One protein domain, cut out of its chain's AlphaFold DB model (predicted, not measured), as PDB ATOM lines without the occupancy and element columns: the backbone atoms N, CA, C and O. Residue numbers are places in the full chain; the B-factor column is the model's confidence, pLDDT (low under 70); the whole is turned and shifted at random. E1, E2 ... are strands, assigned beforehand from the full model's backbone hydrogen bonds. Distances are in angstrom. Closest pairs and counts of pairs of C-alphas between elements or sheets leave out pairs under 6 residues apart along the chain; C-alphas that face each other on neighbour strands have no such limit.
ATOM      1  N   LEU A 558      25.839  15.433-129.197       94.00
ATOM      2  CA  LEU A 558      27.269  15.149-129.353       94.00
ATOM      3  C   LEU A 558      27.629  13.834-128.637       94.00
ATOM      4  O   LEU A 558      27.372  13.682-127.444       94.00
ATOM      5  N   LEU A 559      28.237  12.890-129.355       94.44
ATOM      6  CA  LEU A 559      28.664  11.587-128.846       94.44
ATOM      7  C   LEU A 559      30.183  11.440-128.953       94.44
ATOM      8  O   LEU A 559      30.773  11.587-130.023       94.44
ATOM      9  N   LEU A 560      30.816  11.141-127.822       95.50
ATOM     10  CA  LEU A 560      32.268  11.135-127.668       95.50
ATOM     11  C   LEU A 560      32.728  10.121-126.609       95.50
ATOM     12  O   LEU A 560      31.938   9.767-125.722       95.50
ATOM     13  N   PRO A 561      33.977   9.629-126.681       96.31
ATOM     14  CA  PRO A 561      34.568   8.817-125.627       96.31
ATOM     15  C   PRO A 561      34.807   9.684-124.387       96.31
ATOM     16  O   PRO A 561      35.198  10.840-124.501       96.31
ATOM     17  N   GLU A 562      34.597   9.132-123.195       95.75
ATOM     18  CA  GLU A 562      34.857   9.833-121.926       95.75
ATOM     19  C   GLU A 562      36.351   9.960-121.619       95.75
ATOM     20  O   GLU A 562      36.747  10.817-120.834       95.75
ATOM     21  N   ARG A 563      37.174   9.102-122.232       95.94
ATOM     22  CA  ARG A 563      38.621   9.022-122.021       95.94
ATOM     23  C   ARG A 563      39.350   9.045-123.361       95.94
ATOM     24  O   ARG A 563      38.952   8.340-124.290       95.94
ATOM     25  N   ALA A 564      40.425   9.815-123.448       95.75
ATOM     26  CA  ALA A 564      41.319   9.916-124.599       95.75
ATOM     27  C   ALA A 564      42.779   9.712-124.169       95.75
ATOM     28  O   ALA A 564      43.065   9.550-122.985       95.75
ATOM     29  N   GLN A 565      43.710   9.723-125.123       95.06
ATOM     30  CA  GLN A 565      45.142   9.595-124.857       95.06
ATOM     31  C   GLN A 565      45.903  10.739-125.530       95.06
ATOM     32  O   GLN A 565      45.630  11.053-126.687       95.06
ATOM     33  N   ALA A 566      46.848  11.352-124.814       94.75
ATOM     34  CA  ALA A 566      47.722  12.387-125.362       94.75
ATOM     35  C   ALA A 566      48.549  11.850-126.548       94.75
ATOM     36  O   ALA A 566      48.955  10.683-126.563       94.75
ATOM     37  N   GLY A 567      48.773  12.690-127.561       93.81
ATOM     38  CA  GLY A 567      49.512  12.327-128.775       93.81
ATOM     39  C   GLY A 567      48.796  11.367-129.729       93.81
ATOM     40  O   GLY A 567      49.440  10.762-130.589       93.81
ATOM     41  N   LYS A 568      47.478  11.165-129.589       94.94
ATOM     42  CA  LYS A 568      46.708  10.205-130.398       94.94
ATOM     43  C   LYS A 568      45.411  10.811-130.951       94.94
ATOM     44  O   LYS A 568      44.883  11.760-130.370       94.94
ATOM     45  N   PRO A 569      44.878  10.265-132.061       96.69
ATOM     46  CA  PRO A 569      43.604  10.715-132.601       96.69
ATOM     47  C   PRO A 569      42.428  10.374-131.675       96.69
ATOM     48  O   PRO A 569      42.481   9.452-130.857       96.69
ATOM     49  N   LEU A 570      41.346  11.125-131.845       97.38
ATOM     50  CA  LEU A 570      40.069  10.985-131.164       97.38
ATOM     51  C   LEU A 570      38.950  11.231-132.181       97.38
ATOM     52  O   LEU A 570      38.859  12.324-132.738       97.38
ATOM     53  N   THR A 571      38.081  10.247-132.395       98.12
ATOM     54  CA  THR A 571      36.863  10.413-133.196       98.12
ATOM     55  C   THR A 571      35.675  10.711-132.287       98.12
ATOM     56  O   THR A 571      35.370   9.928-131.385       98.12
ATOM     57  N   VAL A 572      34.969  11.804-132.566       97.31
ATOM     58  CA  VAL A 572      33.657  12.138-131.985       97.31
ATOM     59  C   VAL A 572      32.617  12.236-133.100       97.31
ATOM     60  O   VAL A 572      32.991  12.419-134.256       97.31
ATOM     61  N   ALA A 573      31.326  12.155-132.780       96.25
ATOM     62  CA  ALA A 573      30.251  12.279-133.763       96.25
ATOM     63  C   ALA A 573      29.090  13.149-133.277       96.25
ATOM     64  O   ALA A 573      28.814  13.231-132.080       96.25
ATOM     65  N   LEU A 574      28.360  13.739-134.220       94.81
ATOM     66  CA  LEU A 574      27.134  14.486-133.965       94.81
ATOM     67  C   LEU A 574      25.938  13.776-134.615       94.81
ATOM     68  O   LEU A 574      25.900  13.617-135.837       94.81
ATOM     69  N   LEU A 575      24.954  13.371-133.804       93.12
ATOM     70  CA  LEU A 575      23.741  12.692-134.277       93.12
ATOM     71  C   LEU A 575      22.471  13.509-134.004       93.12
ATOM     72  O   LEU A 575      22.294  14.067-132.929       93.12
ATOM     73  N   ASP A 576      21.548  13.501-134.959       91.00
ATOM     74  CA  ASP A 576      20.154  13.952-134.835       91.00
ATOM     75  C   ASP A 576      19.338  13.079-133.855       91.00
ATOM     76  O   ASP A 576      19.693  11.921-133.616       91.00
ATOM     77  N   GLU A 577      18.169  13.561-133.407       87.81
ATOM     78  CA  GLU A 577      17.167  12.821-132.605       87.81
ATOM     79  C   GLU A 577      16.929  11.395-133.122       87.81
ATOM     80  O   GLU A 577      16.772  10.432-132.372       87.81
ATOM     81  N   LYS A 578      16.910  11.260-134.451       85.88
ATOM     82  CA  LYS A 578      16.607  10.026-135.182       85.88
ATOM     83  C   LYS A 578      17.793   9.051-135.241       85.88
ATOM     84  O   LYS A 578      17.740   8.090-136.010       85.88
ATOM     85  N   LYS A 579      18.861   9.309-134.471       86.56
ATOM     86  CA  LYS A 579      20.165   8.626-134.524       86.56
ATOM     87  C   LYS A 579      20.694   8.590-135.965       86.56
ATOM     88  O   LYS A 579      20.904   7.516-136.533       86.56
ATOM     89  N   GLN A 580      20.812   9.768-136.580       89.31
ATOM     90  CA  GLN A 580      21.306   9.967-137.952       89.31
ATOM     91  C   GLN A 580      22.431  11.011-137.948       89.31
ATOM     92  O   GLN A 580      22.312  11.982-137.202       89.31
ATOM     93  N   PRO A 581      23.490  10.850-138.754       92.31
ATOM     94  CA  PRO A 581      24.651  11.735-138.716       92.31
ATOM     95  C   PRO A 581      24.357  13.157-139.211       92.31
ATOM     96  O   PRO A 581      23.633  13.349-140.191       92.31
ATOM     97  N   GLU A 582      24.952  14.161-138.562       93.44
ATOM     98  CA  GLU A 582      24.919  15.558-139.014       93.44
ATOM     99  C   GLU A 582      26.274  16.009-139.565       93.44
ATOM    100  O   GLU A 582      27.191  16.368-138.829       93.44
ATOM    101  N   ALA A 583      26.367  15.991-140.896       94.25
ATOM    102  CA  ALA A 583      27.528  16.412-141.672       94.25
ATOM    103  C   ALA A 583      27.626  17.936-141.853       94.25
ATOM    104  O   ALA A 583      26.611  18.633-141.965       94.25
ATOM    105  N   ASN A 584      28.860  18.419-142.016       94.56
ATOM    106  CA  ASN A 584      29.249  19.818-142.213       94.56
ATOM    107  C   ASN A 584      28.928  20.753-141.031       94.56
ATOM    108  O   ASN A 584      28.739  21.951-141.233       94.56
ATOM    109  N   VAL A 585      28.864  20.235-139.802       94.75
ATOM    110  CA  VAL A 585      28.663  21.030-138.579       94.75
ATOM    111  C   VAL A 585      30.005  21.336-137.920       94.75
ATOM    112  O   VAL A 585      30.866  20.468-137.826       94.75
ATOM    113  N   GLU A 586      30.174  22.563-137.433       95.44
ATOM    114  CA  GLU A 586      31.375  22.999-136.718       95.44
ATOM    115  C   GLU A 586      31.338  22.620-135.224       95.44
ATOM    116  O   GLU A 586      30.392  22.940-134.492       95.44
ATOM    117  N   LEU A 587      32.397  21.951-134.772       95.62
ATOM    118  CA  LEU A 587      32.671  21.549-133.394       95.62
ATOM    119  C   LEU A 587      33.981  22.198-132.924       95.62
ATOM    120  O   LEU A 587      34.953  22.247-133.675       95.62
ATOM    121  N   THR A 588      34.033  22.655-131.676       95.19
ATOM    122  CA  THR A 588      35.203  23.313-131.079       95.19
ATOM    123  C   THR A 588      35.863  22.443-130.014       95.19
ATOM    124  O   THR A 588      35.220  22.069-129.037       95.19
ATOM    125  N   PHE A 589      37.159  22.172-130.182       95.56
ATOM    126  CA  PHE A 589      38.011  21.346-129.317       95.56
ATOM    127  C   PHE A 589      39.067  22.240-128.658       95.56
ATOM    128  O   PHE A 589      39.981  22.710-129.332       95.56
ATOM    129  N   ASN A 590      38.929  22.552-127.366       91.75
ATOM    130  CA  ASN A 590      39.774  23.536-126.660       91.75
ATOM    131  C   ASN A 590      39.917  24.895-127.397       91.75
ATOM    132  O   ASN A 590      40.920  25.591-127.258       91.75
ATOM    133  N   GLY A 591      38.899  25.281-128.178       89.12
ATOM    134  CA  GLY A 591      38.885  26.495-129.007       89.12
ATOM    135  C   GLY A 591      39.348  26.313-130.462       89.12
ATOM    136  O   GLY A 591      39.244  27.258-131.237       89.12
ATOM    137  N   MET A 592      39.814  25.126-130.864       93.12
ATOM    138  CA  MET A 592      40.087  24.791-132.267       93.12
ATOM    139  C   MET A 592      38.819  24.286-132.961       93.12
ATOM    140  O   MET A 592      38.261  23.268-132.548       93.12
ATOM    141  N   SER A 593      38.382  24.952-134.027       93.94
ATOM    142  CA  SER A 593      37.253  24.498-134.847       93.94
ATOM    143  C   SER A 593      37.634  23.357-135.794       93.94
ATOM    144  O   SER A 593      38.626  23.442-136.518       93.94
ATOM    145  N   LEU A 594      36.795  22.323-135.847       95.88
ATOM    146  CA  LEU A 594      36.782  21.268-136.864       95.88
ATOM    147  C   LEU A 594      35.352  21.062-137.376       95.88
ATOM    148  O   LEU A 594      34.386  21.351-136.675       95.88
ATOM    149  N   VAL A 595      35.209  20.544-138.594       96.19
ATOM    150  CA  VAL A 595      33.907  20.330-139.247       96.19
ATOM    151  C   VAL A 595      33.623  18.831-139.373       96.19
ATOM    152  O   VAL A 595      34.523  18.068-139.722       96.19
ATOM    153  N   THR A 596      32.388  18.404-139.095       96.38
ATOM    154  CA  THR A 596      31.973  17.000-139.226       96.38
ATOM    155  C   THR A 596      31.899  16.539-140.683       96.38
ATOM    156  O   THR A 596      31.427  17.258-141.567       96.38
ATOM    157  N   ASP A 597      32.335  15.307-140.931       95.12
ATOM    158  CA  ASP A 597      32.341  14.661-142.239       95.12
ATOM    159  C   ASP A 597      30.954  14.131-142.661       95.12
ATOM    160  O   ASP A 597      29.943  14.338-141.990       95.12
ATOM    161  N   ALA A 598      30.888  13.410-143.788       93.06
ATOM    162  CA  ALA A 598      29.648  12.814-144.295       93.06
ATOM    163  C   ALA A 598      29.020  11.750-143.363       93.06
ATOM    164  O   ALA A 598      27.821  11.490-143.467       93.06
ATOM    165  N   SER A 599      29.802  11.162-142.450       92.38
ATOM    166  CA  SER A 599      29.348  10.250-141.390       92.38
ATOM    167  C   SER A 599      29.009  10.977-140.080       92.38
ATOM    168  O   SER A 599      28.693  10.340-139.076       92.38
ATOM    169  N   GLY A 600      29.034  12.316-140.077       94.56
ATOM    170  CA  GLY A 600      28.805  13.141-138.893       94.56
ATOM    171  C   GLY A 600      29.954  13.081-137.884       94.56
ATOM    172  O   GLY A 600      29.774  13.537-136.755       94.56
ATOM    173  N   GLN A 601      31.107  12.525-138.268       96.50
ATOM    174  CA  GLN A 601      32.278  12.343-137.415       96.50
ATOM    175  C   GLN A 601      33.271  13.496-137.575       96.50
ATOM    176  O   GLN A 601      33.425  14.063-138.654       96.50
ATOM    177  N   ALA A 602      33.982  13.832-136.503       97.06
ATOM    178  CA  ALA A 602      35.143  14.712-136.526       97.06
ATOM    179  C   ALA A 602      36.319  14.005-135.840       97.06
ATOM    180  O   ALA A 602      36.165  13.454-134.747       97.06
ATOM    181  N   ILE A 603      37.486  14.026-136.487       97.50
ATOM    182  CA  ILE A 603      38.723  13.426-135.976       97.50
ATOM    183  C   ILE A 603      39.631  14.555-135.487       97.50
ATOM    184  O   ILE A 603      40.082  15.381-136.278       97.50
ATOM    185  N   TYR A 604      39.901  14.580-134.185       97.50
ATOM    186  CA  TYR A 604      40.802  15.529-133.535       97.50
ATOM    187  C   TYR A 604      42.080  14.814-133.094       97.50
ATOM    188  O   TYR A 604      42.011  13.757-132.471       97.50
ATOM    189  N   GLN A 605      43.248  15.379-133.392       97.12
ATOM    190  CA  GLN A 605      44.518  14.889-132.856       97.12
ATOM    191  C   GLN A 605      44.735  15.512-131.476       97.12
ATOM    192  O   GLN A 605      44.918  16.724-131.371       97.12
ATOM    193  N   VAL A 606      44.725  14.697-130.418       96.25
ATOM    194  CA  VAL A 606      45.019  15.177-129.063       96.25
ATOM    195  C   VAL A 606      46.511  15.534-128.985       96.25
ATOM    196  O   VAL A 606      47.336  14.685-129.341       96.25
ATOM    197  N   PRO A 607      46.887  16.746-128.528       94.69
ATOM    198  CA  PRO A 607      48.292  17.130-128.378       94.69
ATOM    199  C   PRO A 607      49.075  16.185-127.452       94.69
ATOM    200  O   PRO A 607      48.501  15.527-126.584       94.69
ATOM    201  N   GLU A 608      50.391  16.102-127.638       92.12
ATOM    202  CA  GLU A 608      51.286  15.285-126.796       92.12
ATOM    203  C   GLU A 608      51.493  15.924-125.412       92.12
ATOM    204  O   GLU A 608      51.474  15.242-124.387       92.12
ATOM    205  N   ASP A 609      51.571  17.254-125.380       90.88
ATOM    206  CA  ASP A 609      51.650  18.110-124.193       90.88
ATOM    207  C   ASP A 609      50.286  18.352-123.514       90.88
ATOM    208  O   ASP A 609      50.182  19.137-122.568       90.88
ATOM    209  N   ALA A 610      49.222  17.676-123.963       91.19
ATOM    210  CA  ALA A 610      47.893  17.816-123.382       91.19
ATOM    211  C   ALA A 610      47.895  17.423-121.891       91.19
ATOM    212  O   ALA A 610      48.179  16.277-121.527       91.19
ATOM    213  N   ASN A 611      47.547  18.387-121.030       91.31
ATOM    214  CA  ASN A 611      47.483  18.197-119.579       91.31
ATOM    215  C   ASN A 611      46.646  16.953-119.219       91.31
ATOM    216  O   ASN A 611      45.535  16.820-119.739       91.31
ATOM    217  N   PRO A 612      47.113  16.068-118.323       92.81
ATOM    218  CA  PRO A 612      46.326  14.917-117.898       92.81
ATOM    219  C   PRO A 612      45.073  15.337-117.112       92.81
ATOM    220  O   PRO A 612      45.052  16.379-116.453       92.81
ATOM    221  N   GLY A 613      44.042  14.493-117.145       93.38
ATOM    222  CA  GLY A 613      42.748  14.748-116.509       93.38
ATOM    223  C   GLY A 613      41.712  15.331-117.477       93.38
ATOM    224  O   GLY A 613      41.896  15.318-118.694       93.38
ATOM    225  N   ARG A 614      40.614  15.885-116.944       92.75
ATOM    226  CA  ARG A 614      39.508  16.504-117.709       92.75
ATOM    227  C   ARG A 614      39.918  17.831-118.369       92.75
ATOM    228  O   ARG A 614      39.493  18.902-117.941       92.75
ATOM    229  N   SER A 615      40.773  17.757-119.383       92.56
ATOM    230  CA  SER A 615      41.446  18.896-120.020       92.56
ATOM    231  C   SER A 615      41.035  19.141-121.472       92.56
ATOM    232  O   SER A 615      41.340  20.204-122.016       92.56
ATOM    233  N   LEU A 616      40.350  18.183-122.108       95.00
ATOM    234  CA  LEU A 616      39.834  18.321-123.465       95.00
ATOM    235  C   LEU A 616      38.342  18.662-123.419       95.00
ATOM    236  O   LEU A 616      37.495  17.824-123.113       95.00
ATOM    237  N   ILE A 617      38.045  19.921-123.716       94.38
ATOM    238  CA  ILE A 617      36.718  20.523-123.742       94.38
ATOM    239  C   ILE A 617      36.218  20.496-125.189       94.38
ATOM    240  O   ILE A 617      36.884  21.027-126.079       94.38
ATOM    241  N   ILE A 618      35.057  19.884-125.426       95.25
ATOM    242  CA  ILE A 618      34.456  19.722-126.756       95.25
ATOM    243  C   ILE A 618      33.032  20.285-126.740       95.25
ATOM    244  O   ILE A 618      32.206  19.900-125.912       95.25
ATOM    245  N   SER A 619      32.730  21.192-127.663       93.88
ATOM    246  CA  SER A 619      31.415  21.830-127.791       93.88
ATOM    247  C   SER A 619      30.980  21.989-129.246       93.88
ATOM    248  O   SER A 619      31.777  21.884-130.175       93.88
ATOM    249  N   ILE A 620      29.687  22.232-129.448       94.12
ATOM    250  CA  ILE A 620      29.111  22.576-130.749       94.12
ATOM    251  C   ILE A 620      29.282  24.089-130.938       94.12
ATOM    252  O   ILE A 620      28.770  24.856-130.124       94.12
ATOM    253  N   ALA A 621      29.955  24.539-132.002       89.69
ATOM    254  CA  ALA A 621      30.326  25.955-132.156       89.69
ATOM    255  C   ALA A 621      29.101  26.891-132.184       89.69
ATOM    256  O   ALA A 621      29.082  27.940-131.543       89.69
ATOM    257  N   ALA A 622      28.021  26.451-132.840       86.62
ATOM    258  CA  ALA A 622      26.738  27.155-132.897       86.62
ATOM    259  C   ALA A 622      25.971  27.210-131.553       86.62
ATOM    260  O   ALA A 622      24.903  27.817-131.492       86.62
ATOM    261  N   ARG A 623      26.473  26.560-130.491       85.81
ATOM    262  CA  ARG A 623      25.882  26.525-129.143       85.81
ATOM    263  C   ARG A 623      26.948  26.568-128.050       85.81
ATOM    264  O   ARG A 623      26.952  25.759-127.130       85.81
ATOM    265  N   SER A 624      27.827  27.561-128.109       70.50
ATOM    266  CA  SER A 624      28.812  27.846-127.053       70.50
ATOM    267  C   SER A 624      28.208  28.129-125.661       70.50
ATOM    268  O   SER A 624      28.940  28.145-124.676       70.50
ATOM    269  N   TYR A 625      26.889  28.334-125.575       73.94
ATOM    270  CA  TYR A 625      26.112  28.468-124.336       73.94
ATOM    271  C   TYR A 625      25.578  27.132-123.778       73.94
ATOM    272  O   TYR A 625      25.083  27.097-122.652       73.94
ATOM    273  N   GLU A 626      25.619  26.043-124.553       79.31
ATOM    274  CA  GLU A 626      25.292  24.695-124.077       79.31
ATOM    275  C   GLU A 626      26.502  24.132-123.308       79.31
ATOM    276  O   GLU A 626      27.649  24.430-123.647       79.31
ATOM    277  N   MET A 627      26.271  23.361-122.237       76.44
ATOM    278  CA  MET A 627      27.362  22.903-121.368       76.44
ATOM    279  C   MET A 627      28.363  22.057-122.176       76.44
ATOM    280  O   MET A 627      27.967  21.023-122.719       76.44
ATOM    281  N   PRO A 628      29.648  22.451-122.256       86.56
ATOM    282  CA  PRO A 628      30.613  21.732-123.067       86.56
ATOM    283  C   PRO A 628      30.902  20.359-122.457       86.56
ATOM    284  O   PRO A 628      30.991  20.199-121.236       86.56
ATOM    285  N   ALA A 629      31.088  19.365-123.317       92.38
ATOM    286  CA  ALA A 629      31.502  18.042-122.893       92.38
ATOM    287  C   ALA A 629      32.991  18.049-122.523       92.38
ATOM    288  O   ALA A 629      33.800  18.717-123.167       92.38
ATOM    289  N   MET A 630      33.362  17.286-121.496       93.19
ATOM    290  CA  MET A 630      34.753  17.126-121.070       93.19
ATOM    291  C   MET A 630      35.205  15.684-121.273       93.19
ATOM    292  O   MET A 630      34.509  14.753-120.870       93.19
ATOM    293  N   VAL A 631      36.393  15.526-121.849       95.94
ATOM    294  CA  VAL A 631      37.080  14.249-122.046       95.94
ATOM    295  C   VAL A 631      38.308  14.202-121.137       95.94
ATOM    296  O   VAL A 631      39.057  15.174-121.021       95.94
ATOM    297  N   ASP A 632      38.493  13.065-120.476       96.56
ATOM    298  CA  ASP A 632      39.613  12.781-119.586       96.56
ATOM    299  C   ASP A 632      40.829  12.329-120.410       96.56
ATOM    300  O   ASP A 632      40.824  11.260-121.024       96.56
ATOM    301  N   VAL A 633      41.860  13.168-120.491       96.50
ATOM    302  CA  VAL A 633      43.081  12.892-121.253       96.50
ATOM    303  C   VAL A 633      44.052  12.103-120.384       96.50
ATOM    304  O   VAL A 633      44.501  12.565-119.334       96.50
ATOM    305  N   LEU A 634      44.402  10.908-120.846       94.31
ATOM    306  CA  LEU A 634      45.397  10.046-120.224       94.31
ATOM    307  C   LEU A 634      46.762  10.267-120.884       94.31
ATOM    308  O   LEU A 634      46.891  10.238-122.109       94.31
ATOM    309  N   GLN A 635      47.797  10.453-120.070       90.38
ATOM    310  CA  GLN A 635      49.181  10.473-120.543       90.38
ATOM    311  C   GLN A 635      49.676   9.025-120.767       90.38
ATOM    312  O   GLN A 635      49.366   8.150-119.951       90.38
ATOM    313  N   PRO A 636      50.405   8.726-121.862       83.00
ATOM    314  CA  PRO A 636      50.966   7.398-122.099       83.00
ATOM    315  C   PRO A 636      51.948   6.995-120.991       83.00
ATOM    316  O   PRO A 636      52.935   7.679-120.745       83.00
ATOM    317  N   LEU A 637      51.733   5.826-120.378       72.81
ATOM    318  CA  LEU A 637      52.653   5.239-119.384       72.81
ATOM    319  C   LEU A 637      53.946   4.661-120.004       72.81
ATOM    320  O   LEU A 637      54.759   4.053-119.312       72.81
ATOM    321  N   GLY A 638      54.117   4.827-121.313       67.44
ATOM    322  CA  GLY A 638      55.257   4.403-122.116       67.44
ATOM    323  C   GLY A 638      54.900   4.466-123.601       67.44
ATOM    324  O   GLY A 638      53.719   4.543-123.957       67.44
ATOM    325  N   ASN A 639      55.904   4.412-124.478       62.59
ATOM    326  CA  ASN A 639      55.657   4.291-125.915       62.59
ATOM    327  C   ASN A 639      54.969   2.940-126.186       62.59
ATOM    328  O   ASN A 639      55.557   1.903-125.860       62.59
ATOM    329  N   PRO A 640      53.754   2.906-126.767       57.81
ATOM    330  CA  PRO A 640      53.141   1.645-127.150       57.81
ATOM    331  C   PRO A 640      53.999   0.999-128.239       57.81
ATOM    332  O   PRO A 640      54.307   1.633-129.248       57.81
ATOM    333  N   LEU A 641      54.381  -0.263-128.033       65.25
ATOM    334  CA  LEU A 641      55.012  -1.067-129.077       65.25
ATOM    335  C   LEU A 641      54.036  -1.167-130.257       65.25
ATOM    336  O   LEU A 641      52.917  -1.661-130.097       65.25
ATOM    337  N   GLU A 642      54.448  -0.672-131.423       68.06
ATOM    338  CA  GLU A 642      53.625  -0.725-132.631       68.06
ATOM    339  C   GLU A 642      53.274  -2.180-132.968       68.06
ATOM    340  O   GLU A 642      54.110  -3.080-132.866       68.06
ATOM    341  N   GLY A 643      52.014  -2.429-133.334       75.75
ATOM    342  CA  GLY A 643      51.532  -3.785-133.605       75.75
ATOM    343  C   GLY A 643      51.176  -4.624-132.369       75.75
ATOM    344  O   GLY A 643      51.062  -5.843-132.494       75.75
ATOM    345  N   GLN A 644      50.962  -4.033-131.185       87.25
ATOM    346  CA  GLN A 644      50.236  -4.745-130.123       87.25
ATOM    347  C   GLN A 644      48.744  -4.904-130.475       87.25
ATOM    348  O   GLN A 644      48.125  -3.944-130.940       87.25
ATOM    349  N   PRO A 645      48.123  -6.069-130.204       91.31
ATOM    350  CA  PRO A 645      46.695  -6.262-130.432       91.31
ATOM    351  C   PRO A 645      45.843  -5.383-129.495       91.31
ATOM    352  O   PRO A 645      46.276  -5.082-128.374       91.31
ATOM    353  N   PRO A 646      44.613  -5.014-129.910       95.31
ATOM    354  CA  PRO A 646      43.648  -4.363-129.031       95.31
ATOM    355  C   PRO A 646      43.309  -5.278-127.850       95.31
ATOM    356  O   PRO A 646      43.153  -6.487-128.019       95.31
ATOM    357  N   LYS A 647      43.150  -4.715-126.654       95.44
ATOM    358  CA  LYS A 647      42.757  -5.449-125.444       95.44
ATOM    359  C   LYS A 647      41.482  -4.845-124.877       95.44
ATOM    360  O   LYS A 647      41.395  -3.631-124.745       95.44
ATOM    361  N   LEU A 648      40.509  -5.689-124.534       97.06
ATOM    362  CA  LEU A 648      39.286  -5.265-123.852       97.06
ATOM    363  C   LEU A 648      39.434  -5.510-122.354       97.06
ATOM    364  O   LEU A 648      39.902  -6.577-121.950       97.06
ATOM    365  N   ASP A 649      38.965  -4.561-121.554       96.19
ATOM    366  CA  ASP A 649      38.937  -4.662-120.095       96.19
ATOM    367  C   ASP A 649      37.511  -4.655-119.543       96.19
ATOM    368  O   ASP A 649      37.211  -5.410-118.618       96.19
ATOM    369  N   LYS A 650      36.614  -3.833-120.108       95.62
ATOM    370  CA  LYS A 650      35.197  -3.762-119.706       95.62
ATOM    371  C   LYS A 650      34.288  -3.432-120.889       95.62
ATOM    372  O   LYS A 650      34.722  -2.896-121.906       95.62
ATOM    373  N   THR A 651      32.999  -3.710-120.730       95.50
ATOM    374  CA  THR A 651      31.937  -3.246-121.631       95.50
ATOM    375  C   THR A 651      30.657  -2.957-120.846       95.50
ATOM    376  O   THR A 651      30.557  -3.307-119.668       95.50
ATOM    377  N   THR A 652      29.666  -2.341-121.493       92.94
ATOM    378  CA  THR A 652      28.280  -2.256-121.013       92.94
ATOM    379  C   THR A 652      27.729  -3.666-120.741       92.94
ATOM    380  O   THR A 652      27.305  -4.361-121.658       92.94
ATOM    381  N   ALA A 653      27.761  -4.106-119.479       92.38
ATOM    382  CA  ALA A 653      27.540  -5.509-119.108       92.38
ATOM    383  C   ALA A 653      26.111  -6.032-119.359       92.38
ATOM    384  O   ALA A 653      25.933  -7.232-119.557       92.38
ATOM    385  N   LEU A 654      25.112  -5.146-119.355       93.06
ATOM    386  CA  LEU A 654      23.700  -5.447-119.594       93.06
ATOM    387  C   LEU A 654      23.108  -4.358-120.495       93.06
ATOM    388  O   LEU A 654      23.363  -3.175-120.274       93.06
ATOM    389  N   THR A 655      22.336  -4.733-121.517       92.38
ATOM    390  CA  THR A 655      21.815  -3.772-122.500       92.38
ATOM    391  C   THR A 655      20.479  -4.194-123.131       92.38
ATOM    392  O   THR A 655      20.058  -5.339-122.984       92.38
ATOM    393  N   THR A 656      19.786  -3.272-123.815       90.19
ATOM    394  CA  THR A 656      18.419  -3.469-124.346       90.19
ATOM    395  C   THR A 656      18.158  -2.661-125.625       90.19
ATOM    396  O   THR A 656      18.686  -1.562-125.797       90.19
ATOM    397  N   GLY A 657      17.306  -3.173-126.519       83.50
ATOM    398  CA  GLY A 657      16.774  -2.435-127.672       83.50
ATOM    399  C   GLY A 657      17.817  -2.058-128.736       83.50
ATOM    400  O   GLY A 657      18.450  -2.925-129.330       83.50
ATOM    401  N   THR A 658      17.978  -0.754-129.007       72.06
ATOM    402  CA  THR A 658      19.030  -0.208-129.899       72.06
ATOM    403  C   THR A 658      20.006   0.680-129.111       72.06
ATOM    404  O   THR A 658      19.980   1.913-129.238       72.06
ATOM    405  N   PRO A 659      20.837   0.080-128.244       72.06
ATOM    406  CA  PRO A 659      21.700   0.815-127.333       72.06
ATOM    407  C   PRO A 659      22.918   1.381-128.064       72.06
ATOM    408  O   PRO A 659      23.414   0.784-129.022       72.06
ATOM    409  N   SER A 660      23.441   2.498-127.559       88.06
ATOM    410  CA  SER A 660      24.866   2.798-127.694       88.06
ATOM    411  C   SER A 660      25.608   2.068-126.577       88.06
ATOM    412  O   SER A 660      25.358   2.342-125.403       88.06
ATOM    413  N   MET A 661      26.497   1.146-126.926       93.12
ATOM    414  CA  MET A 661      27.356   0.451-125.971       93.12
ATOM    415  C   MET A 661      28.728   1.115-125.892       93.12
ATOM    416  O   MET A 661      29.199   1.734-126.848       93.12
ATOM    417  N   ILE A 662      29.368   0.952-124.736       95.75
ATOM    418  CA  ILE A 662      30.717   1.429-124.445       95.75
ATOM    419  C   ILE A 662      31.619   0.206-124.247       95.75
ATOM    420  O   ILE A 662      31.229  -0.774-123.605       95.75
ATOM    421  N   VAL A 663      32.824   0.254-124.809       96.75
ATOM    422  CA  VAL A 663      33.900  -0.723-124.589       96.75
ATOM    423  C   VAL A 663      35.133   0.027-124.108       96.75
ATOM    424  O   VAL A 663      35.618   0.924-124.792       96.75
ATOM    425  N   ASP A 664      35.632  -0.356-122.937       97.06
ATOM    426  CA  ASP A 664      36.864   0.152-122.340       97.06
ATOM    427  C   ASP A 664      38.003  -0.846-122.565       97.06
ATOM    428  O   ASP A 664      37.819  -2.063-122.438       97.06
ATOM    429  N   GLY A 665      39.202  -0.335-122.833       95.50
ATOM    430  CA  GLY A 665      40.366  -1.174-123.081       95.50
ATOM    431  C   GLY A 665      41.624  -0.383-123.414       95.50
ATOM    432  O   GLY A 665      41.816   0.730-122.923       95.50
ATOM    433  N   HIS A 666      42.469  -0.977-124.253       93.56
ATOM    434  CA  HIS A 666      43.749  -0.431-124.700       93.56
ATOM    435  C   HIS A 666      44.047  -0.832-126.151       93.56
ATOM    436  O   HIS A 666      43.545  -1.845-126.641       93.56
ATOM    437  N   ASN A 667      44.945  -0.083-126.800       93.50
ATOM    438  CA  ASN A 667      45.443  -0.332-128.159       93.50
ATOM    439  C   ASN A 667      44.340  -0.352-129.239       93.50
ATOM    440  O   ASN A 667      44.460  -1.048-130.247       93.50
ATOM    441  N   PHE A 668      43.266   0.419-129.043       95.50
ATOM    442  CA  PHE A 668      42.359   0.762-130.140       95.50
ATOM    443  C   PHE A 668      42.996   1.829-131.041       95.50
ATOM    444  O   PHE A 668      43.901   2.556-130.625       95.50
ATOM    445  N   ASP A 669      42.495   1.967-132.265       94.88
ATOM    446  CA  ASP A 669      42.804   3.136-133.087       94.88
ATOM    447  C   ASP A 669      41.903   4.308-132.652       94.88
ATOM    448  O   ASP A 669      40.741   4.110-132.293       94.88
ATOM    449  N   GLY A 670      42.418   5.536-132.674       94.75
ATOM    450  CA  GLY A 670      41.609   6.729-132.407       94.75
ATOM    451  C   GLY A 670      40.686   7.110-133.568       94.75
ATOM    452  O   GLY A 670      39.746   7.880-133.377       94.75
ATOM    453  N   VAL A 671      40.922   6.558-134.762       96.44
ATOM    454  CA  VAL A 671      40.057   6.686-135.940       96.44
ATOM    455  C   VAL A 671      38.995   5.584-135.916       96.44
ATOM    456  O   VAL A 671      39.320   4.399-136.011       96.44
ATOM    457  N   ALA A 672      37.711   5.946-135.827       95.88
ATOM    458  CA  ALA A 672      36.615   4.972-135.720       95.88
ATOM    459  C   ALA A 672      36.629   3.929-136.856       95.88
ATOM    460  O   ALA A 672      36.532   2.733-136.590       95.88
ATOM    461  N   HIS A 673      36.857   4.378-138.093       94.69
ATOM    462  CA  HIS A 673      36.907   3.555-139.307       94.69
ATOM    463  C   HIS A 673      38.039   2.502-139.341       94.69
ATOM    464  O   HIS A 673      37.942   1.540-140.101       94.69
ATOM    465  N   ASN A 674      39.090   2.644-138.523       95.56
ATOM    466  CA  ASN A 674      40.207   1.688-138.444       95.56
ATOM    467  C   ASN A 674      39.950   0.541-137.444       95.56
ATOM    468  O   ASN A 674      40.724  -0.422-137.370       95.56
ATOM    469  N   ASN A 675      38.867   0.646-136.670       96.75
ATOM    470  CA  ASN A 675      38.402  -0.362-135.729       96.75
ATOM    471  C   ASN A 675      37.163  -1.077-136.280       96.75
ATOM    472  O   ASN A 675      36.423  -0.557-137.112       96.75
ATOM    473  N   LYS A 676      36.895  -2.269-135.755       96.62
ATOM    474  CA  LYS A 676      35.725  -3.071-136.095       96.62
ATOM    475  C   LYS A 676      35.229  -3.830-134.869       96.62
ATOM    476  O   LYS A 676      35.915  -4.719-134.373       96.62
ATOM    477  N   VAL A 677      34.034  -3.497-134.387       96.69
ATOM    478  CA  VAL A 677      33.360  -4.239-133.310       96.69
ATOM    479  C   VAL A 677      32.612  -5.419-133.931       96.69
ATOM    480  O   VAL A 677      31.811  -5.225-134.845       96.69
ATOM    481  N   ILE A 678      32.878  -6.629-133.441       95.62
ATOM    482  CA  ILE A 678      32.283  -7.883-133.916       95.62
ATOM    483  C   ILE A 678      31.588  -8.572-132.739       95.62
ATOM    484  O   ILE A 678      32.204  -8.787-131.694       95.62
ATOM    485  N   ILE A 679      30.324  -8.946-132.919       94.81
ATOM    486  CA  ILE A 679      29.492  -9.622-131.920       94.81
ATOM    487  C   ILE A 679      29.231 -11.066-132.352       94.81
ATOM    488  O   ILE A 679      28.880 -11.335-133.504       94.81
ATOM    489  N   ASP A 680      29.492 -11.996-131.431       93.81
ATOM    490  CA  ASP A 680      29.440 -13.460-131.597       93.81
ATOM    491  C   ASP A 680      30.221 -14.005-132.808       93.81
ATOM    492  O   ASP A 680      29.980 -15.107-133.296       93.81
ATOM    493  N   GLY A 681      31.172 -13.218-133.320       92.12
ATOM    494  CA  GLY A 681      31.927 -13.523-134.537       92.12
ATOM    495  C   GLY A 681      31.139 -13.385-135.847       92.12
ATOM    496  O   GLY A 681      31.704 -13.696-136.895       92.12
ATOM    497  N   VAL A 682      29.877 -12.931-135.807       90.44
ATOM    498  CA  VAL A 682      28.948 -12.922-136.957       90.44
ATOM    499  C   VAL A 682      28.419 -11.525-137.297       90.44
ATOM    500  O   VAL A 682      28.290 -11.208-138.477       90.44
ATOM    501  N   MET A 683      28.096 -10.694-136.301       91.25
ATOM    502  CA  MET A 683      27.517  -9.365-136.527       91.25
ATOM    503  C   MET A 683      28.571  -8.267-136.388       91.25
ATOM    504  O   MET A 683      29.210  -8.147-135.347       91.25
ATOM    505  N   ASP A 684      28.678  -7.412-137.399       92.81
ATOM    506  CA  ASP A 684      29.488  -6.196-137.350       92.81
ATOM    507  C   ASP A 684      28.660  -5.030-136.780       92.81
ATOM    508  O   ASP A 684      27.512  -4.834-137.185       92.81
ATOM    509  N   ALA A 685      29.228  -4.255-135.851       93.50
ATOM    510  CA  ALA A 685      28.556  -3.113-135.224       93.50
ATOM    511  C   ALA A 685      29.157  -1.756-135.640       93.50
ATOM    512  O   ALA A 685      30.335  -1.647-135.980       93.50
ATOM    513  N   GLU A 686      28.324  -0.714-135.616       92.69
ATOM    514  CA  GLU A 686      28.623   0.620-136.149       92.69
ATOM    515  C   GLU A 686      29.317   1.481-135.083       92.69
ATOM    516  O   GLU A 686      28.705   1.836-134.074       92.69
ATOM    517  N   ILE A 687      30.600   1.802-135.276       95.62
ATOM    518  CA  ILE A 687      31.382   2.614-134.330       95.62
ATOM    519  C   ILE A 687      31.084   4.094-134.574       95.62
ATOM    520  O   ILE A 687      31.343   4.622-135.653       95.62
ATOM    521  N   ILE A 688      30.556   4.758-133.548       94.56
ATOM    522  CA  ILE A 688      30.170   6.172-133.578       94.56
ATOM    523  C   ILE A 688      31.352   7.054-133.169       94.56
ATOM    524  O   ILE A 688      31.605   8.081-133.790       94.56
ATOM    525  N   ALA A 689      32.059   6.670-132.107       96.62
ATOM    526  CA  ALA A 689      33.134   7.461-131.521       96.62
ATOM    527  C   ALA A 689      34.244   6.548-130.984       96.62
ATOM    528  O   ALA A 689      33.970   5.436-130.521       96.62
ATOM    529  N   ALA A 690      35.494   7.002-131.052       98.06
ATOM    530  CA  ALA A 690      36.664   6.165-130.802       98.06
ATOM    531  C   ALA A 690      37.827   6.946-130.183       98.06
ATOM    532  O   ALA A 690      38.152   8.047-130.618       98.06
ATOM    533  N   SER A 691      38.482   6.344-129.196       97.31
ATOM    534  CA  SER A 691      39.802   6.721-128.693       97.31
ATOM    535  C   SER A 691      40.638   5.453-128.468       97.31
ATOM    536  O   SER A 691      40.061   4.365-128.374       97.31
ATOM    537  N   PRO A 692      41.967   5.558-128.277       95.25
ATOM    538  CA  PRO A 692      42.829   4.401-128.010       95.25
ATOM    539  C   PRO A 692      42.481   3.572-126.762       95.25
ATOM    540  O   PRO A 692      43.009   2.471-126.594       95.25
ATOM    541  N   VAL A 693      41.615   4.099-125.883       95.94
ATOM    542  CA  VAL A 693      41.242   3.503-124.588       95.94
ATOM    543  C   VAL A 693      39.736   3.273-124.400       95.94
ATOM    544  O   VAL A 693      39.337   2.590-123.451       95.94
ATOM    545  N   GLN A 694      38.886   3.828-125.272       97.31
ATOM    546  CA  GLN A 694      37.436   3.628-125.222       97.31
ATOM    547  C   GLN A 694      36.785   3.761-126.612       97.31
ATOM    548  O   GLN A 694      37.001   4.739-127.325       97.31
ATOM    549  N   LEU A 695      35.915   2.809-126.960       97.81
ATOM    550  CA  LEU A 695      35.061   2.849-128.151       97.81
ATOM    551  C   LEU A 695      33.587   2.989-127.750       97.81
ATOM    552  O   LEU A 695      33.145   2.380-126.773       97.81
ATOM    553  N   LYS A 696      32.808   3.739-128.538       96.38
ATOM    554  CA  LYS A 696      31.342   3.808-128.436       96.38
ATOM    555  C   LYS A 696      30.701   3.431-129.768       96.38
ATOM    556  O   LYS A 696      31.036   4.001-130.806       96.38
ATOM    557  N   PHE A 697      29.782   2.472-129.738       94.88
ATOM    558  CA  PHE A 697      29.193   1.865-130.936       94.88
ATOM    559  C   PHE A 697      27.696   1.579-130.765       94.88
ATOM    560  O   PHE A 697      27.193   1.522-129.645       94.88
ATOM    561  N   THR A 698      26.984   1.366-131.870       92.44
ATOM    562  CA  THR A 698      25.569   0.958-131.899       92.44
ATOM    563  C   THR A 698      25.354  -0.328-132.686       92.44
ATOM    564  O   THR A 698      26.065  -0.626-133.646       92.44
ATOM    565  N   MET A 699      24.312  -1.071-132.311       88.75
ATOM    566  CA  MET A 699      23.839  -2.221-133.086       88.75
ATOM    567  C   MET A 699      23.280  -1.771-134.447       88.75
ATOM    568  O   MET A 699      22.545  -0.777-134.493       88.75
ATOM    569  N   PRO A 700      23.556  -2.495-135.548       83.81
ATOM    570  CA  PRO A 700      23.032  -2.146-136.863       83.81
ATOM    571  C   PRO A 700      21.503  -2.271-136.883       83.81
ATOM    572  O   PRO A 700      20.947  -3.317-136.551       83.81
ATOM    573  N   LYS A 701      20.816  -1.214-137.338       80.62
ATOM    574  CA  LYS A 701      19.342  -1.045-137.291       80.62
ATOM    575  C   LYS A 701      18.527  -2.190-137.932       80.62
ATOM    576  O   LYS A 701      17.339  -2.318-137.650       80.62
ATOM    577  N   ASN A 702      19.156  -3.014-138.773       81.31
ATOM    578  CA  ASN A 702      18.535  -4.139-139.480       81.31
ATOM    579  C   ASN A 702      18.611  -5.481-138.725       81.31
ATOM    580  O   ASN A 702      17.945  -6.432-139.132       81.31
ATOM    581  N   TYR A 703      19.419  -5.587-137.667       82.00
ATOM    582  CA  TYR A 703      19.613  -6.828-136.914       82.00
ATOM    583  C   TYR A 703      18.905  -6.769-135.557       82.00
ATOM    584  O   TYR A 703      18.803  -5.714-134.933       82.00
ATOM    585  N   LYS A 704      18.423  -7.920-135.079       84.12
ATOM    586  CA  LYS A 704      17.862  -8.074-133.732       84.12
ATOM    587  C   LYS A 704      18.653  -9.141-132.992       84.12
ATOM    588  O   LYS A 704      18.663 -10.293-133.417       84.12
ATOM    589  N   LEU A 705      19.293  -8.751-131.893       89.44
ATOM    590  CA  LEU A 705      19.906  -9.702-130.972       89.44
ATOM    591  C   LEU A 705      18.824 -10.566-130.305       89.44
ATOM    592  O   LEU A 705      17.708 -10.111-130.033       89.44
ATOM    593  N   THR A 706      19.156 -11.831-130.071       92.19
ATOM    594  CA  THR A 706      18.327 -12.794-129.337       92.19
ATOM    595  C   THR A 706      18.548 -12.610-127.836       92.19
ATOM    596  O   THR A 706      19.702 -12.639-127.436       92.19
ATOM    597  N   PRO A 707      17.520 -12.476-126.981       94.56
ATOM    598  CA  PRO A 707      17.735 -12.263-125.546       94.56
ATOM    599  C   PRO A 707      18.610 -13.353-124.907       94.56
ATOM    600  O   PRO A 707      18.224 -14.522-124.892       94.56
ATOM    601  N   GLY A 708      19.777 -12.975-124.379       94.81
ATOM    602  CA  GLY A 708      20.774 -13.917-123.872       94.81
ATOM    603  C   GLY A 708      22.154 -13.306-123.630       94.81
ATOM    604  O   GLY A 708      22.350 -12.092-123.701       94.81
ATOM    605  N   LEU A 709      23.116 -14.187-123.347       95.25
ATOM    606  CA  LEU A 709      24.530 -13.850-123.213       95.25
ATOM    607  C   LEU A 709      25.197 -13.833-124.595       95.25
ATOM    608  O   LEU A 709      25.142 -14.823-125.322       95.25
ATOM    609  N   HIS A 710      25.862 -12.729-124.911       95.50
ATOM    610  CA  HIS A 710      26.601 -12.482-126.147       95.50
ATOM    611  C   HIS A 710      28.072 -12.188-125.856       95.50
ATOM    612  O   HIS A 710      28.463 -11.967-124.710       95.50
ATOM    613  N   THR A 711      28.895 -12.143-126.901       96.25
ATOM    614  CA  THR A 711      30.333 -11.863-126.831       96.25
ATOM    615  C   THR A 711      30.741 -10.755-127.799       96.25
ATOM    616  O   THR A 711      30.310 -10.740-128.948       96.25
ATOM    617  N   ILE A 712      31.599  -9.836-127.347       96.62
ATOM    618  CA  ILE A 712      32.202  -8.766-128.158       96.62
ATOM    619  C   ILE A 712      33.687  -9.057-128.356       96.62
ATOM    620  O   ILE A 712      34.399  -9.343-127.394       96.62
ATOM    621  N   VAL A 713      34.163  -8.905-129.592       97.19
ATOM    622  CA  VAL A 713      35.580  -8.822-129.964       97.19
ATOM    623  C   VAL A 713      35.785  -7.532-130.753       97.19
ATOM    624  O   VAL A 713      35.016  -7.238-131.666       97.19
ATOM    625  N   VAL A 714      36.837  -6.773-130.446       97.62
ATOM    626  CA  VAL A 714      37.281  -5.657-131.295       97.62
ATOM    627  C   VAL A 714      38.394  -6.155-132.205       97.62
ATOM    628  O   VAL A 714      39.293  -6.881-131.777       97.62
ATOM    629  N   SER A 715      38.342  -5.758-133.471       96.38
ATOM    630  CA  SER A 715      39.443  -5.906-134.408       96.38
ATOM    631  C   SER A 715      39.959  -4.537-134.824       96.38
ATOM    632  O   SER A 715      39.184  -3.677-135.230       96.38
ATOM    633  N   THR A 716      41.268  -4.345-134.733       95.19
ATOM    634  CA  THR A 716      41.949  -3.086-135.049       95.19
ATOM    635  C   THR A 716      43.125  -3.418-135.954       95.19
ATOM    636  O   THR A 716      43.936  -4.280-135.614       95.19
ATOM    637  N   GLN A 717      43.169  -2.806-137.142       89.19
ATOM    638  CA  GLN A 717      44.215  -3.037-138.156       89.19
ATOM    639  C   GLN A 717      44.471  -4.539-138.467       89.19
ATOM    640  O   GLN A 717      45.588  -4.967-138.740       89.19
ATOM    641  N   GLY A 718      43.418  -5.368-138.408       90.06
ATOM    642  CA  GLY A 718      43.457  -6.815-138.678       90.06
ATOM    643  C   GLY A 718      43.796  -7.704-137.472       90.06
ATOM    644  O   GLY A 718      43.466  -8.892-137.486       90.06
ATOM    645  N   MET A 719      44.363  -7.152-136.396       94.38
ATOM    646  CA  MET A 719      44.502  -7.859-135.115       94.38
ATOM    647  C   MET A 719      43.142  -7.989-134.416       94.38
ATOM    648  O   MET A 719      42.221  -7.227-134.711       94.38
ATOM    649  N   ARG A 720      42.984  -8.949-133.495       95.56
ATOM    650  CA  ARG A 720      41.752  -9.166-132.710       95.56
ATOM    651  C   ARG A 720      42.037  -9.165-131.214       95.56
ATOM    652  O   ARG A 720      43.088  -9.640-130.793       95.56
ATOM    653  N   SER A 721      41.074  -8.682-130.438       97.06
ATOM    654  CA  SER A 721      41.130  -8.657-128.980       97.06
ATOM    655  C   SER A 721      40.761  -9.988-128.327       97.06
ATOM    656  O   SER A 721      40.215 -10.897-128.956       97.06
ATOM    657  N   ASN A 722      40.972 -10.062-127.012       96.81
ATOM    658  CA  ASN A 722      40.221 -10.982-126.162       96.81
ATOM    659  C   ASN A 722      38.703 -10.725-126.297       96.81
ATOM    660  O   ASN A 722      38.299  -9.566-126.440       96.81
ATOM    661  N   PRO A 723      37.858 -11.768-126.232       96.56
ATOM    662  CA  PRO A 723      36.417 -11.598-126.135       96.56
ATOM    663  C   PRO A 723      36.014 -11.125-124.730       96.56
ATOM    664  O   PRO A 723      36.614 -11.543-123.738       96.56
ATOM    665  N   ILE A 724      34.961 -10.310-124.640       97.25
ATOM    666  CA  ILE A 724      34.263  -9.992-123.382       97.25
ATOM    667  C   ILE A 724      32.762 -10.284-123.531       97.25
ATOM    668  O   ILE A 724      32.187  -9.939-124.566       97.25
ATOM    669  N   PRO A 725      32.113 -10.916-122.534       95.94
ATOM    670  CA  PRO A 725      30.679 -11.177-122.569       95.94
ATOM    671  C   PRO A 725      29.829  -9.959-122.166       95.94
ATOM    672  O   PRO A 725      30.261  -9.125-121.371       95.94
ATOM    673  N   PHE A 726      28.590  -9.907-122.658       95.31
ATOM    674  CA  PHE A 726      27.535  -8.995-122.195       95.31
ATOM    675  C   PHE A 726      26.154  -9.663-122.282       95.31
ATOM    676  O   PHE A 726      25.951 -10.570-123.088       95.31
ATOM    677  N   GLU A 727      25.195  -9.223-121.473       95.12
ATOM    678  CA  GLU A 727      23.800  -9.670-121.544       95.12
ATOM    679  C   GLU A 727      22.965  -8.712-122.414       95.12
ATOM    680  O   GLU A 727      22.931  -7.501-122.176       95.12
ATOM    681  N   TYR A 728      22.247  -9.245-123.405       94.94
ATOM    682  CA  TYR A 728      21.186  -8.526-124.114       94.94
ATOM    683  C   TYR A 728      19.830  -8.960-123.558       94.94
ATOM    684  O   TYR A 728      19.444 -10.126-123.670       94.94
ATOM    685  N   ALA A 729      19.098  -8.018-122.970       95.00
ATOM    686  CA  ALA A 729      17.803  -8.262-122.356       95.00
ATOM    687  C   ALA A 729      16.644  -7.709-123.194       95.00
ATOM    688  O   ALA A 729      16.777  -6.722-123.918       95.00
ATOM    689  N   ALA A 730      15.474  -8.335-123.057       94.56
ATOM    690  CA  ALA A 730      14.226  -7.863-123.652       94.56
ATOM    691  C   ALA A 730      13.036  -8.108-122.718       94.56
ATOM    692  O   ALA A 730      13.046  -9.048-121.922       94.56
TER     693      ALA A 730
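Overview. This is residues 558 to 730 of the 808 residues of the protein "IPT/TIG domain-containing protein" of bacterium ADurb.Bin425 (UniProt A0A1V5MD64). You are looking at two strand-built lobes side by side: one is a single eight-stranded sheet, E8 to E15, folded back on itself, and the other a smaller, loosely formed sandwich in which the curled sheet E1 E7 E6 E3 E4 lies partly face to face with E2 and E5. E2 packs on E12 between the lobes, and residues 635 to 646 loop from one lobe to the other. The printed part has 173 residues with fifteen named strands, numbered in chain order, and no named helix: all strand, with two mixed sheets and the antiparallel pair E2 and E5. It is compact, with a radius of gyration of the C-alphas of 16.0 A and spans of 44 by 40 by 24 A.

Arrangement. Start at the largest sheet, which runs E8, residues 647 to 651; E10, 660 to 666; E13, 694 to 698; E12, 683 to 691; E11, 675 to 679; E14, 708 to 716; E15, 724 to 730; and E9, 654 to 656. It is a strongly twisted folded sheet, bent back on itself: E8 E10 E13 face E11 E14 E15 E9, with 46 pairs of C-alphas within 11 A, and the hinge E12 bends by 76 degrees at residue 688. E11 E12 E13 form a meander, each strand the antiparallel neighbour of the one before; E10 to E13 and E11 to E14 are Greek keys, each a meander plus a strand that closes it by antiparallel pairing. In the hairpin E12 and E13, find N 698 and O 686 within hydrogen-bond range at 2.8 A. The edge strand E9 is parallel to E15, with N 729 and O 655 at 2.8 A. Look next at E2, residues 569 to 575: its closest C-alphas to E12, Val 572 and Ala 689, are 4.7 A apart. E2 is antiparallel to E5, residues 601 to 605, with N 570 and O 604 at 2.8 A. These two form a sandwich, two sheets face to face, with E1, 563 to 565; E7, 629 to 634; E6, 613 to 620; E3, 586 to 589; and E4, 592 to 595; their best planes are 39 degrees apart. E1 is parallel to E7, with N 564 and O 632 at 2.9 A. E3, E4, E6 and E7 are apart from the strands of the largest sheet.

Along the chain. Find C-alpha 563 at (38.621, 9.022, -122.021), where E1 begins. E14 runs 26.3 A from C-alpha 708 at (20.774, -13.917, -123.872); E12 spans 21.7 A and E6 21.2 A. E15, 20.2 A long, ends at C-alpha 730 at (14.226, -7.863, -123.652).

Size, cuts and confidence. The two C-alphas farthest apart, those of Asp 609 and Thr 706, are 45.7 A apart. The printed part has no cut, and its one long link is E7 to E8. Mean pLDDT of the printed part is 91.9; look for values under 70 at residues 638 to 642.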